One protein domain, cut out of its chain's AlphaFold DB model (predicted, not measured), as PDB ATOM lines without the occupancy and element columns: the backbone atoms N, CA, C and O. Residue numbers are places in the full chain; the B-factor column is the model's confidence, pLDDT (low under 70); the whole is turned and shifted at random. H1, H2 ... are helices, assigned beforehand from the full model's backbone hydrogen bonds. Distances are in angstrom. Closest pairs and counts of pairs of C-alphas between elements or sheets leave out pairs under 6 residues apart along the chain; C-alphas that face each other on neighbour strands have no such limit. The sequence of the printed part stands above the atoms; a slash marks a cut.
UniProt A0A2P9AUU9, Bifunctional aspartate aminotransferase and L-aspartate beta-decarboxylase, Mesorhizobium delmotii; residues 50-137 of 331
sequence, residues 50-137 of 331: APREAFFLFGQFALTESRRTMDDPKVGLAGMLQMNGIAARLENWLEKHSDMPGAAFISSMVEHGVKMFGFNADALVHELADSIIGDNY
ATOM      1  N   ALA A  50     209.891 209.427 215.297       96.88
ATOM      2  CA  ALA A  50     209.226 210.725 215.131       96.88
ATOM      3  C   ALA A  50     209.689 211.547 213.900       96.88
ATOM      4  O   ALA A  50     208.841 211.923 213.090       96.88
ATOM      5  N   PRO A  51     211.001 211.785 213.664       96.88
ATOM      6  CA  PRO A  51     211.434 212.510 212.464       96.88
ATOM      7  C   PRO A  51     211.212 211.723 211.162       96.88
ATOM      8  O   PRO A  51     211.089 212.328 210.103       96.88
ATOM      9  N   ARG A  52     211.148 210.384 211.209       98.25
ATOM     10  CA  ARG A  52     210.858 209.551 210.028       98.25
ATOM     11  C   ARG A  52     209.375 209.589 209.676       98.25
ATOM     12  O   ARG A  52     209.042 209.711 208.507       98.25
ATOM     13  N   GLU A  53     208.500 209.510 210.674       98.38
ATOM     14  CA  GLU A  53     207.054 209.682 210.502       98.38
ATOM     15  C   GLU A  53     206.752 211.051 209.889       98.38
ATOM     16  O   GLU A  53     206.078 211.127 208.865       98.38
ATOM     17  N   ALA A  54     207.362 212.108 210.438       98.31
ATOM     18  CA  ALA A  54     207.286 213.449 209.872       98.31
ATOM     19  C   ALA A  54     207.800 213.501 208.426       98.31
ATOM     20  O   ALA A  54     207.111 214.044 207.572       98.31
ATOM     21  N   PHE A  55     208.957 212.898 208.125       98.44
ATOM     22  CA  PHE A  55     209.497 212.848 206.762       98.44
ATOM     23  C   PHE A  55     208.506 212.209 205.777       98.44
ATOM     24  O   PHE A  55     208.175 212.806 204.756       98.44
ATOM     25  N   PHE A  56     207.973 211.024 206.088       98.38
ATOM     26  CA  PHE A  56     207.046 210.338 205.183       98.38
ATOM     27  C   PHE A  56     205.715 211.079 205.022       98.38
ATOM     28  O   PHE A  56     205.202 211.161 203.904       98.38
ATOM     29  N   LEU A  57     205.173 211.645 206.105       98.56
ATOM     30  CA  LEU A  57     203.946 212.440 206.051       98.56
ATOM     31  C   LEU A  57     204.152 213.727 205.241       98.56
ATOM     32  O   LEU A  57     203.322 214.075 204.403       98.56
ATOM     33  N   PHE A  58     205.288 214.396 205.430       98.62
ATOM     34  CA  PHE A  58     205.645 215.595 204.681       98.62
ATOM     35  C   PHE A  58     205.800 215.311 203.179       98.62
ATOM     36  O   PHE A  58     205.401 216.128 202.354       98.62
ATOM     37  N   GLY A  59     206.268 214.115 202.806       98.44
ATOM     38  CA  GLY A  59     206.285 213.665 201.411       98.44
ATOM     39  C   GLY A  59     204.885 213.553 200.794       98.44
ATOM     40  O   GLY A  59     204.698 213.885 199.624       98.44
ATOM     41  N   GLN A  60     203.870 213.159 201.574       98.38
ATOM     42  CA  GLN A  60     202.474 213.156 201.106       98.38
ATOM     43  C   GLN A  60     201.953 214.577 200.863       98.38
ATOM     44  O   GLN A  60     201.269 214.824 199.863       98.38
ATOM     45  N   PHE A  61     202.310 215.521 201.735       98.62
ATOM     46  CA  PHE A  61     202.028 216.937 201.511       98.62
ATOM     47  C   PHE A  61     202.711 217.447 200.232       98.62
ATOM     48  O   PHE A  61     202.040 218.016 199.372       98.62
ATOM     49  N   ALA A  62     204.005 217.175 200.047       98.50
ATOM     50  CA  ALA A  62     204.747 217.623 198.868       98.50
ATOM     51  C   ALA A  62     204.174 217.045 197.556       98.50
ATOM     52  O   ALA A  62     204.018 217.762 196.566       98.50
ATOM     53  N   LEU A  63     203.746 215.777 197.551       98.06
ATOM     54  CA  LEU A  63     203.042 215.187 196.403       98.06
ATOM     55  C   LEU A  63     201.666 215.831 196.165       98.06
ATOM     56  O   LEU A  63     201.242 215.973 195.019       98.06
ATOM     57  N   THR A  64     200.954 216.220 197.226       97.38
ATOM     58  CA  THR A  64     199.691 216.975 197.109       97.38
ATOM     59  C   THR A  64     199.937 218.334 196.455       97.38
ATOM     60  O   THR A  64     199.203 218.729 195.551       97.38
ATOM     61  N   GLU A  65     201.005 219.021 196.853       98.06
ATOM     62  CA  GLU A  65     201.399 220.307 196.278       98.06
ATOM     63  C   GLU A  65     201.859 220.198 194.821       98.06
ATOM     64  O   GLU A  65     201.528 221.070 194.019       98.06
ATOM     65  N   SER A  66     202.546 219.114 194.460       97.81
ATOM     66  CA  SER A  66     202.941 218.820 193.074       97.81
ATOM     67  C   SER A  66     201.714 218.619 192.175       97.81
ATOM     68  O   SER A  66     201.635 219.153 191.070       97.81
ATOM     69  N   ARG A  67     200.687 217.906 192.667       97.38
ATOM     70  CA  ARG A  67     199.416 217.724 191.934       97.38
ATOM     71  C   ARG A  67     198.617 219.017 191.787       97.38
ATOM     72  O   ARG A  67     197.830 219.165 190.859       97.38
ATOM     73  N   ARG A  68     198.827 219.987 192.682       96.25
ATOM     74  CA  ARG A  68     198.168 221.298 192.608       96.25
ATOM     75  C   ARG A  68     198.552 222.070 191.344       96.25
ATOM     76  O   ARG A  68     197.770 222.899 190.885       96.25
ATOM     77  N   THR A  69     199.758 221.854 190.819       95.31
ATOM     78  CA  THR A  69     200.292 222.614 189.677       95.31
ATOM     79  C   THR A  69     200.049 221.908 188.349       95.31
ATOM     80  O   THR A  69     199.805 222.573 187.345       95.31
ATOM     81  N   MET A  70     200.040 220.578 188.352       96.50
ATOM     82  CA  MET A  70     199.573 219.730 187.257       96.50
ATOM     83  C   MET A  70     199.208 218.361 187.831       96.50
ATOM     84  O   MET A  70     199.936 217.859 188.680       96.50
ATOM     85  N   ASP A  71     198.133 217.744 187.344       96.88
ATOM     86  CA  ASP A  71     197.736 216.382 187.719       96.88
ATOM     87  C   ASP A  71     197.207 215.638 186.487       96.88
ATOM     88  O   ASP A  71     196.106 215.917 186.003       96.88
ATOM     89  N   ASP A  72     198.013 214.715 185.954       96.19
ATOM     90  CA  ASP A  72     197.565 213.738 184.962       96.19
ATOM     91  C   ASP A  72     197.462 212.347 185.613       96.19
ATOM     92  O   ASP A  72     198.439 211.584 185.648       96.19
ATOM     93  N   PRO A  73     196.268 211.966 186.100       92.62
ATOM     94  CA  PRO A  73     196.071 210.696 186.788       92.62
ATOM     95  C   PRO A  73     196.158 209.483 185.857       92.62
ATOM     96  O   PRO A  73     196.274 208.360 186.344       92.62
ATOM     97  N   LYS A  74     196.102 209.660 184.527       95.50
ATOM     98  CA  LYS A  74     196.185 208.527 183.589       95.50
ATOM     99  C   LYS A  74     197.592 207.952 183.524       95.50
ATOM    100  O   LYS A  74     197.745 206.750 183.333       95.50
ATOM    101  N   VAL A  75     198.598 208.812 183.664       95.69
ATOM    102  CA  VAL A  75     200.017 208.433 183.622       95.69
ATOM    103  C   VAL A  75     200.721 208.605 184.970       95.69
ATOM    104  O   VAL A  75     201.858 208.167 185.111       95.69
ATOM    105  N   GLY A  76     200.051 209.195 185.966       95.00
ATOM    106  CA  GLY A  76     200.611 209.432 187.296       95.00
ATOM    107  C   GLY A  76     201.638 210.565 187.316       95.00
ATOM    108  O   GLY A  76     202.625 210.473 188.041       95.00
ATOM    109  N   LEU A  77     201.427 211.605 186.503       96.56
ATOM    110  CA  LEU A  77     202.343 212.737 186.370       96.56
ATOM    111  C   LEU A  77     201.828 213.946 187.155       96.56
ATOM    112  O   LEU A  77     200.647 214.281 187.079       96.56
ATOM    113  N   ALA A  78     202.732 214.618 187.867       97.50
ATOM    114  CA  ALA A  78     202.451 215.842 188.606       97.50
ATOM    115  C   ALA A  78     203.417 216.969 188.207       97.50
ATOM    116  O   ALA A  78     204.428 216.718 187.546       97.50
ATOM    117  N   GLY A  79     203.080 218.211 188.555       96.69
ATOM    118  CA  GLY A  79     203.913 219.381 188.276       96.69
ATOM    119  C   GLY A  79     204.938 219.662 189.373       96.69
ATOM    120  O   GLY A  79     204.995 218.973 190.385       96.69
ATOM    121  N   MET A  80     205.734 220.714 189.171       95.44
ATOM    122  CA  MET A  80     206.700 221.197 190.164       95.44
ATOM    123  C   MET A  80     206.016 222.023 191.254       95.44
ATOM    124  O   MET A  80     204.977 222.654 191.015       95.44
ATOM    125  N   LEU A  81     206.624 222.061 192.436       94.94
ATOM    126  CA  LEU A  81     206.152 222.832 193.585       94.94
ATOM    127  C   LEU A  81     206.178 224.345 193.320       94.94
ATOM    128  O   LEU A  81     206.848 224.843 192.418       94.94
ATOM    129  N   GLN A  82     205.398 225.099 194.100       95.94
ATOM    130  CA  GLN A  82     205.351 226.564 194.024       95.94
ATOM    131  C   GLN A  82     205.481 227.159 195.422       95.94
ATOM    132  O   GLN A  82     204.630 226.909 196.278       95.94
ATOM    133  N   MET A  83     206.508 227.984 195.626       97.12
ATOM    134  CA  MET A  83     206.863 228.547 196.932       97.12
ATOM    135  C   MET A  83     205.765 229.425 197.538       97.12
ATOM    136  O   MET A  83     205.426 229.269 198.704       97.12
ATOM    137  N   ASN A  84     205.184 230.339 196.761       97.88
ATOM    138  CA  ASN A  84     204.300 231.362 197.318       97.88
ATOM    139  C   ASN A  84     203.067 230.743 197.999       97.88
ATOM    140  O   ASN A  84     202.276 230.037 197.361       97.88
ATOM    141  N   GLY A  85     202.897 231.024 199.292       98.19
ATOM    142  CA  GLY A  85     201.802 230.557 200.141       98.19
ATOM    143  C   GLY A  85     201.856 229.076 200.524       98.19
ATOM    144  O   GLY A  85     200.839 228.543 200.975       98.19
ATOM    145  N   ILE A  86     202.971 228.377 200.293       98.62
ATOM    146  CA  ILE A  86     203.088 226.941 200.588       98.62
ATOM    147  C   ILE A  86     203.015 226.642 202.089       98.62
ATOM    148  O   ILE A  86     202.450 225.618 202.464       98.62
ATOM    149  N   ALA A  87     203.487 227.542 202.956       98.62
ATOM    150  CA  ALA A  87     203.421 227.353 204.403       98.62
ATOM    151  C   ALA A  87     201.975 227.388 204.915       98.62
ATOM    152  O   ALA A  87     201.566 226.513 205.672       98.62
ATOM    153  N   ALA A  88     201.163 228.333 204.430       98.50
ATOM    154  CA  ALA A  88     199.739 228.382 204.764       98.50
ATOM    155  C   ALA A  88     198.984 227.155 204.223       98.50
ATOM    156  O   ALA A  88     198.052 226.653 204.851       98.50
ATOM    157  N   ARG A  89     199.376 226.637 203.049       98.62
ATOM    158  CA  ARG A  89     198.799 225.391 202.518       98.62
ATOM    159  C   ARG A  89     199.194 224.179 203.354       98.62
ATOM    160  O   ARG A  89     198.333 223.336 203.589       98.62
ATOM    161  N   LEU A  90     200.435 224.116 203.836       98.69
ATOM    162  CA  LEU A  90     200.885 223.084 204.768       98.69
ATOM    163  C   LEU A  90     200.069 223.110 206.060       98.69
ATOM    164  O   LEU A  90     199.587 222.064 206.477       98.69
ATOM    165  N   GLU A  91     199.875 224.281 206.664       98.44
ATOM    166  CA  GLU A  91     199.085 224.436 207.891       98.44
ATOM    167  C   GLU A  91     197.657 223.896 207.711       98.44
ATOM    168  O   GLU A  91     197.255 222.960 208.403       98.44
ATOM    169  N   ASN A  92     196.944 224.369 206.683       98.31
ATOM    170  CA  ASN A  92     195.600 223.885 206.341       98.31
ATOM    171  C   ASN A  92     195.564 222.383 206.005       98.31
ATOM    172  O   ASN A  92     194.546 221.710 206.195       98.31
ATOM    173  N   TRP A  93     196.642 221.852 205.422       98.44
ATOM    174  CA  TRP A  93     196.756 220.432 205.115       98.44
ATOM    175  C   TRP A  93     196.943 219.615 206.395       98.44
ATOM    176  O   TRP A  93     196.272 218.600 206.558       98.44
ATOM    177  N   LEU A  94     197.782 220.072 207.326       98.38
ATOM    178  CA  LEU A  94     198.038 219.405 208.603       98.38
ATOM    179  C   LEU A  94     196.826 219.428 209.535       98.38
ATOM    180  O   LEU A  94     196.603 218.443 210.229       98.38
ATOM    181  N   GLU A  95     195.996 220.475 209.517       97.44
ATOM    182  CA  GLU A  95     194.732 220.495 210.276       97.44
ATOM    183  C   GLU A  95     193.834 219.298 209.922       97.44
ATOM    184  O   GLU A  95     193.264 218.647 210.803       97.44
ATOM    185  N   LYS A  96     193.772 218.959 208.629       97.69
ATOM    186  CA  LYS A  96     192.991 217.831 208.094       97.69
ATOM    187  C   LYS A  96     193.634 216.462 208.338       97.69
ATOM    188  O   LYS A  96     192.969 215.458 208.117       97.69
ATOM    189  N   HIS A  97     194.897 216.432 208.759       97.50
ATOM    190  CA  HIS A  97     195.685 215.217 209.006       97.50
ATOM    191  C   HIS A  97     196.299 215.233 210.412       97.50
ATOM    192  O   HIS A  97     197.375 214.684 210.641       97.50
ATOM    193  N   SER A  98     195.646 215.914 211.355       96.12
ATOM    194  CA  SER A  98     196.179 216.161 212.698       96.12
ATOM    195  C   SER A  98     196.317 214.889 213.541       96.12
ATOM    196  O   SER A  98     197.086 214.867 214.503       96.12
ATOM    197  N   ASP A  99     195.621 213.820 213.160       96.56
ATOM    198  CA  ASP A  99     195.689 212.482 213.742       96.56
ATOM    199  C   ASP A  99     196.850 211.628 213.199       96.56
ATOM    200  O   ASP A  99     197.185 210.597 213.789       96.56
ATOM    201  N   MET A 100     197.499 212.048 212.109       97.69
ATOM    202  CA  MET A 100     198.584 211.288 211.490       97.69
ATOM    203  C   MET A 100     199.896 211.398 212.292       97.69
ATOM    204  O   MET A 100     200.301 212.501 212.683       97.69
ATOM    205  N   PRO A 101     200.635 210.285 212.477       97.44
ATOM    206  CA  PRO A 101     201.966 210.323 213.076       97.44
ATOM    207  C   PRO A 101     202.893 211.294 212.336       97.44
ATOM    208  O   PRO A 101     203.011 211.254 211.112       97.44
ATOM    209  N   GLY A 102     203.553 212.177 213.085       97.56
ATOM    210  CA  GLY A 102     204.444 213.206 212.544       97.56
ATOM    211  C   GLY A 102     203.793 214.567 212.268       97.56
ATOM    212  O   GLY A 102     204.533 215.539 212.145       97.56
ATOM    213  N   ALA A 103     202.458 214.693 212.252       98.06
ATOM    214  CA  ALA A 103     201.785 215.963 211.942       98.06
ATOM    215  C   ALA A 103     202.182 217.089 212.913       98.06
ATOM    216  O   ALA A 103     202.672 218.138 212.495       98.06
ATOM    217  N   ALA A 104     202.081 216.827 214.221       97.56
ATOM    218  CA  ALA A 104     202.497 217.776 215.255       97.56
ATOM    219  C   ALA A 104     203.994 218.126 215.162       97.56
ATOM    220  O   ALA A 104     204.377 219.276 215.360       97.56
ATOM    221  N   PHE A 105     204.838 217.146 214.815       98.06
ATOM    222  CA  PHE A 105     206.273 217.368 214.649       98.06
ATOM    223  C   PHE A 105     206.562 218.328 213.488       98.06
ATOM    224  O   PHE A 105     207.387 219.224 213.645       98.06
ATOM    225  N   ILE A 106     205.876 218.182 212.347       98.50
ATOM    226  CA  ILE A 106     206.028 219.083 211.194       98.50
ATOM    227  C   ILE A 106     205.629 220.514 211.579       98.50
ATOM    228  O   ILE A 106     206.396 221.440 211.313       98.50
ATOM    229  N   SER A 107     204.483 220.700 212.247       97.69
ATOM    230  CA  SER A 107     204.047 222.029 212.701       97.69
ATOM    231  C   SER A 107     205.085 222.677 213.617       97.69
ATOM    232  O   SER A 107     205.522 223.802 213.366       97.69
ATOM    233  N   SER A 108     205.556 221.944 214.632       97.62
ATOM    234  CA  SER A 108     206.587 222.440 215.550       97.62
ATOM    235  C   SER A 108     207.929 222.694 214.857       97.62
ATOM    236  O   SER A 108     208.637 223.620 215.240       97.62
ATOM    237  N   MET A 109     208.292 221.910 213.839       96.81
ATOM    238  CA  MET A 109     209.521 222.101 213.063       96.81
ATOM    239  C   MET A 109     209.494 223.423 212.289       96.81
ATOM    240  O   MET A 109     210.466 224.178 212.349       96.81
ATOM    241  N   VAL A 110     208.395 223.723 211.590       97.88
ATOM    242  CA  VAL A 110     208.249 224.982 210.840       97.88
ATOM    243  C   VAL A 110     208.231 226.171 211.797       97.88
ATOM    244  O   VAL A 110     208.974 227.133 211.601       97.88
ATOM    245  N   GLU A 111     207.455 226.077 212.879       97.94
ATOM    246  CA  GLU A 111     207.404 227.103 213.922       97.94
ATOM    247  C   GLU A 111     208.787 227.355 214.539       97.94
ATOM    248  O   GLU A 111     209.195 228.506 214.712       97.94
ATOM    249  N   HIS A 112     209.537 226.289 214.833       97.12
ATOM    250  CA  HIS A 112     210.898 226.391 215.348       97.12
ATOM    251  C   HIS A 112     211.833 227.070 214.343       97.12
ATOM    252  O   HIS A 112     212.597 227.950 214.736       97.12
ATOM    253  N   GLY A 113     211.745 226.723 213.055       97.31
ATOM    254  CA  GLY A 113     212.498 227.375 211.981       97.31
ATOM    255  C   GLY A 113     212.288 228.892 211.958       97.31
ATOM    256  O   GLY A 113     213.248 229.664 211.981       97.31
ATOM    257  N   VAL A 114     211.028 229.328 212.005       97.69
ATOM    258  CA  VAL A 114     210.668 230.754 212.010       97.69
ATOM    259  C   VAL A 114     211.132 231.442 213.296       97.69
ATOM    260  O   VAL A 114     211.780 232.484 213.237       97.69
ATOM    261  N   LYS A 115     210.836 230.871 214.470       97.56
ATOM    262  CA  LYS A 115     211.126 231.515 215.762       97.56
ATOM    263  C   LYS A 115     212.609 231.540 216.105       97.56
ATOM    264  O   LYS A 115     213.089 232.535 216.641       97.56
ATOM    265  N   MET A 116     213.320 230.443 215.853       94.50
ATOM    266  CA  MET A 116     214.724 230.317 216.238       94.50
ATOM    267  C   MET A 116     215.651 230.934 215.192       94.50
ATOM    268  O   MET A 116     216.615 231.604 215.546       94.50
ATOM    269  N   PHE A 117     215.378 230.735 213.906       95.38
ATOM    270  CA  PHE A 117     216.301 231.161 212.855       95.38
ATOM    271  C   PHE A 117     215.822 232.392 212.080       95.38
ATOM    272  O   PHE A 117     216.570 232.923 211.263       95.38
ATOM    273  N   GLY A 118     214.595 232.868 212.320       97.75
ATOM    274  CA  GLY A 118     214.024 233.985 211.563       97.75
ATOM    275  C   GLY A 118     213.729 233.627 210.105       97.75
ATOM    276  O   GLY A 118     213.695 234.514 209.254       97.75
ATOM    277  N   PHE A 119     213.558 232.339 209.796       98.31
ATOM    278  CA  PHE A 119     213.303 231.890 208.432       98.31
ATOM    279  C   PHE A 119     211.980 232.426 207.891       98.31
ATOM    280  O   PHE A 119     210.984 232.532 208.607       98.31
ATOM    281  N   ASN A 120     211.954 232.696 206.586       98.50
ATOM    282  CA  ASN A 120     210.697 232.851 205.873       98.50
ATOM    283  C   ASN A 120     210.015 231.474 205.784       98.50
ATOM    284  O   ASN A 120     210.614 230.516 205.296       98.50
ATOM    285  N   ALA A 121     208.774 231.376 206.265       98.44
ATOM    286  CA  ALA A 121     208.069 230.100 206.356       98.44
ATOM    287  C   ALA A 121     207.852 229.439 204.985       98.44
ATOM    288  O   ALA A 121     208.065 228.235 204.858       98.44
ATOM    289  N   ASP A 122     207.480 230.212 203.958       98.62
ATOM    290  CA  ASP A 122     207.292 229.686 202.601       98.62
ATOM    291  C   ASP A 122     208.611 229.160 202.028       98.62
ATOM    292  O   ASP A 122     208.636 228.071 201.463       98.62
ATOM    293  N   ALA A 123     209.714 229.887 202.221       98.44
ATOM    294  CA  ALA A 123     211.031 229.468 201.748       98.44
ATOM    295  C   ALA A 123     211.511 228.178 202.437       98.44
ATOM    296  O   ALA A 123     212.000 227.275 201.762       98.44
ATOM    297  N   LEU A 124     211.325 228.066 203.758       98.44
ATOM    298  CA  LEU A 124     211.660 226.858 204.517       98.44
ATOM    299  C   LEU A 124     210.833 225.655 204.050       98.44
ATOM    300  O   LEU A 124     211.384 224.598 203.753       98.44
ATOM    301  N   VAL A 125     209.506 225.805 203.997       98.56
ATOM    302  CA  VAL A 125     208.605 224.712 203.609       98.56
ATOM    303  C   VAL A 125     208.846 224.308 202.157       98.56
ATOM    304  O   VAL A 125     208.856 223.116 201.864       98.56
ATOM    305  N   HIS A 126     209.095 225.271 201.266       98.50
ATOM    306  CA  HIS A 126     209.445 224.998 199.879       98.50
ATOM    307  C   HIS A 126     210.765 224.237 199.756       98.50
ATOM    308  O   HIS A 126     210.777 223.207 199.100       98.50
ATOM    309  N   GLU A 127     211.846 224.691 200.407       98.25
ATOM    310  CA  GLU A 127     213.146 223.999 200.367       98.25
ATOM    311  C   GLU A 127     213.001 222.538 200.806       98.25
ATOM    312  O   GLU A 127     213.480 221.634 200.124       98.25
ATOM    313  N   LEU A 128     212.292 222.284 201.910       97.50
ATOM    314  CA  LEU A 128     212.078 220.924 202.405       97.50
ATOM    315  C   LEU A 128     211.193 220.092 201.466       97.50
ATOM    316  O   LEU A 128     211.449 218.899 201.294       97.50
ATOM    317  N   ALA A 129     210.142 220.689 200.892       98.00
ATOM    318  CA  ALA A 129     209.189 219.987 200.029       98.00
ATOM    319  C   ALA A 129     209.830 219.620 198.683       98.00
ATOM    320  O   ALA A 129     209.677 218.500 198.208       98.00
ATOM    321  N   ASP A 130     210.600 220.537 198.111       97.38
ATOM    322  CA  ASP A 130     211.378 220.327 196.890       97.38
ATOM    323  C   ASP A 130     212.439 219.240 197.099       97.38
ATOM    324  O   ASP A 130     212.526 218.274 196.342       97.38
ATOM    325  N   SER A 131     213.139 219.292 198.235       96.56
ATOM    326  CA  SER A 131     214.155 218.295 198.590       96.56
ATOM    327  C   SER A 131     213.604 216.879 198.750       96.56
ATOM    328  O   SER A 131     214.300 215.915 198.433       96.56
ATOM    329  N   ILE A 132     212.387 216.721 199.285       97.50
ATOM    330  CA  ILE A 132     211.791 215.390 199.473       97.50
ATOM    331  C   ILE A 132     211.239 214.808 198.170       97.50
ATOM    332  O   ILE A 132     211.238 213.586 198.017       97.50
ATOM    333  N   ILE A 133     210.785 215.658 197.242       97.81
ATOM    334  CA  ILE A 133     210.381 215.228 195.898       97.81
ATOM    335  C   ILE A 133     211.614 214.861 195.071       97.81
ATOM    336  O   ILE A 133     211.600 213.836 194.388       97.81
ATOM    337  N   GLY A 134     212.690 215.644 195.181       96.56
ATOM    338  CA  GLY A 134     213.940 215.393 194.469       96.56
ATOM    339  C   GLY A 134     213.827 215.642 192.965       96.56
ATOM    340  O   GLY A 134     214.454 214.935 192.176       96.56
ATOM    341  N   ASP A 135     213.008 216.613 192.562       93.06
ATOM    342  CA  ASP A 135     212.814 217.048 191.174       93.06
ATOM    343  C   ASP A 135     213.788 218.155 190.736       93.06
ATOM    344  O   ASP A 135     213.857 218.468 189.546       93.06
ATOM    345  N   ASN A 136     214.595 218.686 191.660       95.44
ATOM    346  CA  ASN A 136     215.661 219.648 191.386       95.44
ATOM    347  C   ASN A 136     217.040 219.147 191.835       95.44
ATOM    348  O   ASN A 136     217.186 218.353 192.767       95.44
ATOM    349  N   TYR A 137     218.083 219.651 191.170       96.06
ATOM    350  CA  TYR A 137     219.452 219.496 191.657       96.06
ATOM    351  C   TYR A 137     219.643 220.291 192.962       96.06
ATOM    352  O   TYR A 137     219.067 221.373 193.090       96.06
TER     353      TYR A 137
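This is residues 50 to 137 of the 331 residues of the protein "Bifunctional aspartate aminotransferase and L-aspartate beta-decarboxylase" of Mesorhizobium delmotii (UniProt A0A2P9AUU9). Four helices form a cluster round the longest, H1: the first residues of H3, 103 to 106, pack on residues 50 to 58 of H1, the last residues of H4, 129 to 133, pack on residues 58 to 63 of H1, and H2 and H4 meet near their first residues, closest at Ala 87 and Asp 122. After H1 a narrow loop, residues 71 to 72 paired antiparallel with 77 to 78, reaches out to Lys 74. The printed part has 88 residues with H1 to H4 in chain order, no named strand: all helix. It is compact, radius of gyration of the C-alphas 12.8 A, spanning 42 by 27 by 22 A.

H1, residues 50 to 69, begins at C-alpha 50 (209.226, 210.725, 215.131) and measures 29.5 A. H2 is residues 86 to 95, 14.3 A; H3, 103 to 117, 21.0 A. H4, 121 to 133, 18.3 A, ends at C-alpha 133 (210.381, 215.228, 195.898).

H1 touches H4, about perpendicular at 87 degrees; the closest C-alphas, Ala 62 and Ala 129, are 5.2 A apart. Every O i to N i+4 pair is within hydrogen-bond range in H2, H3 and H4, and 15 of 16 in H1.

The printed part has no cut; the H1 to H2 link is long. No printed residue is under 70 in pLDDT.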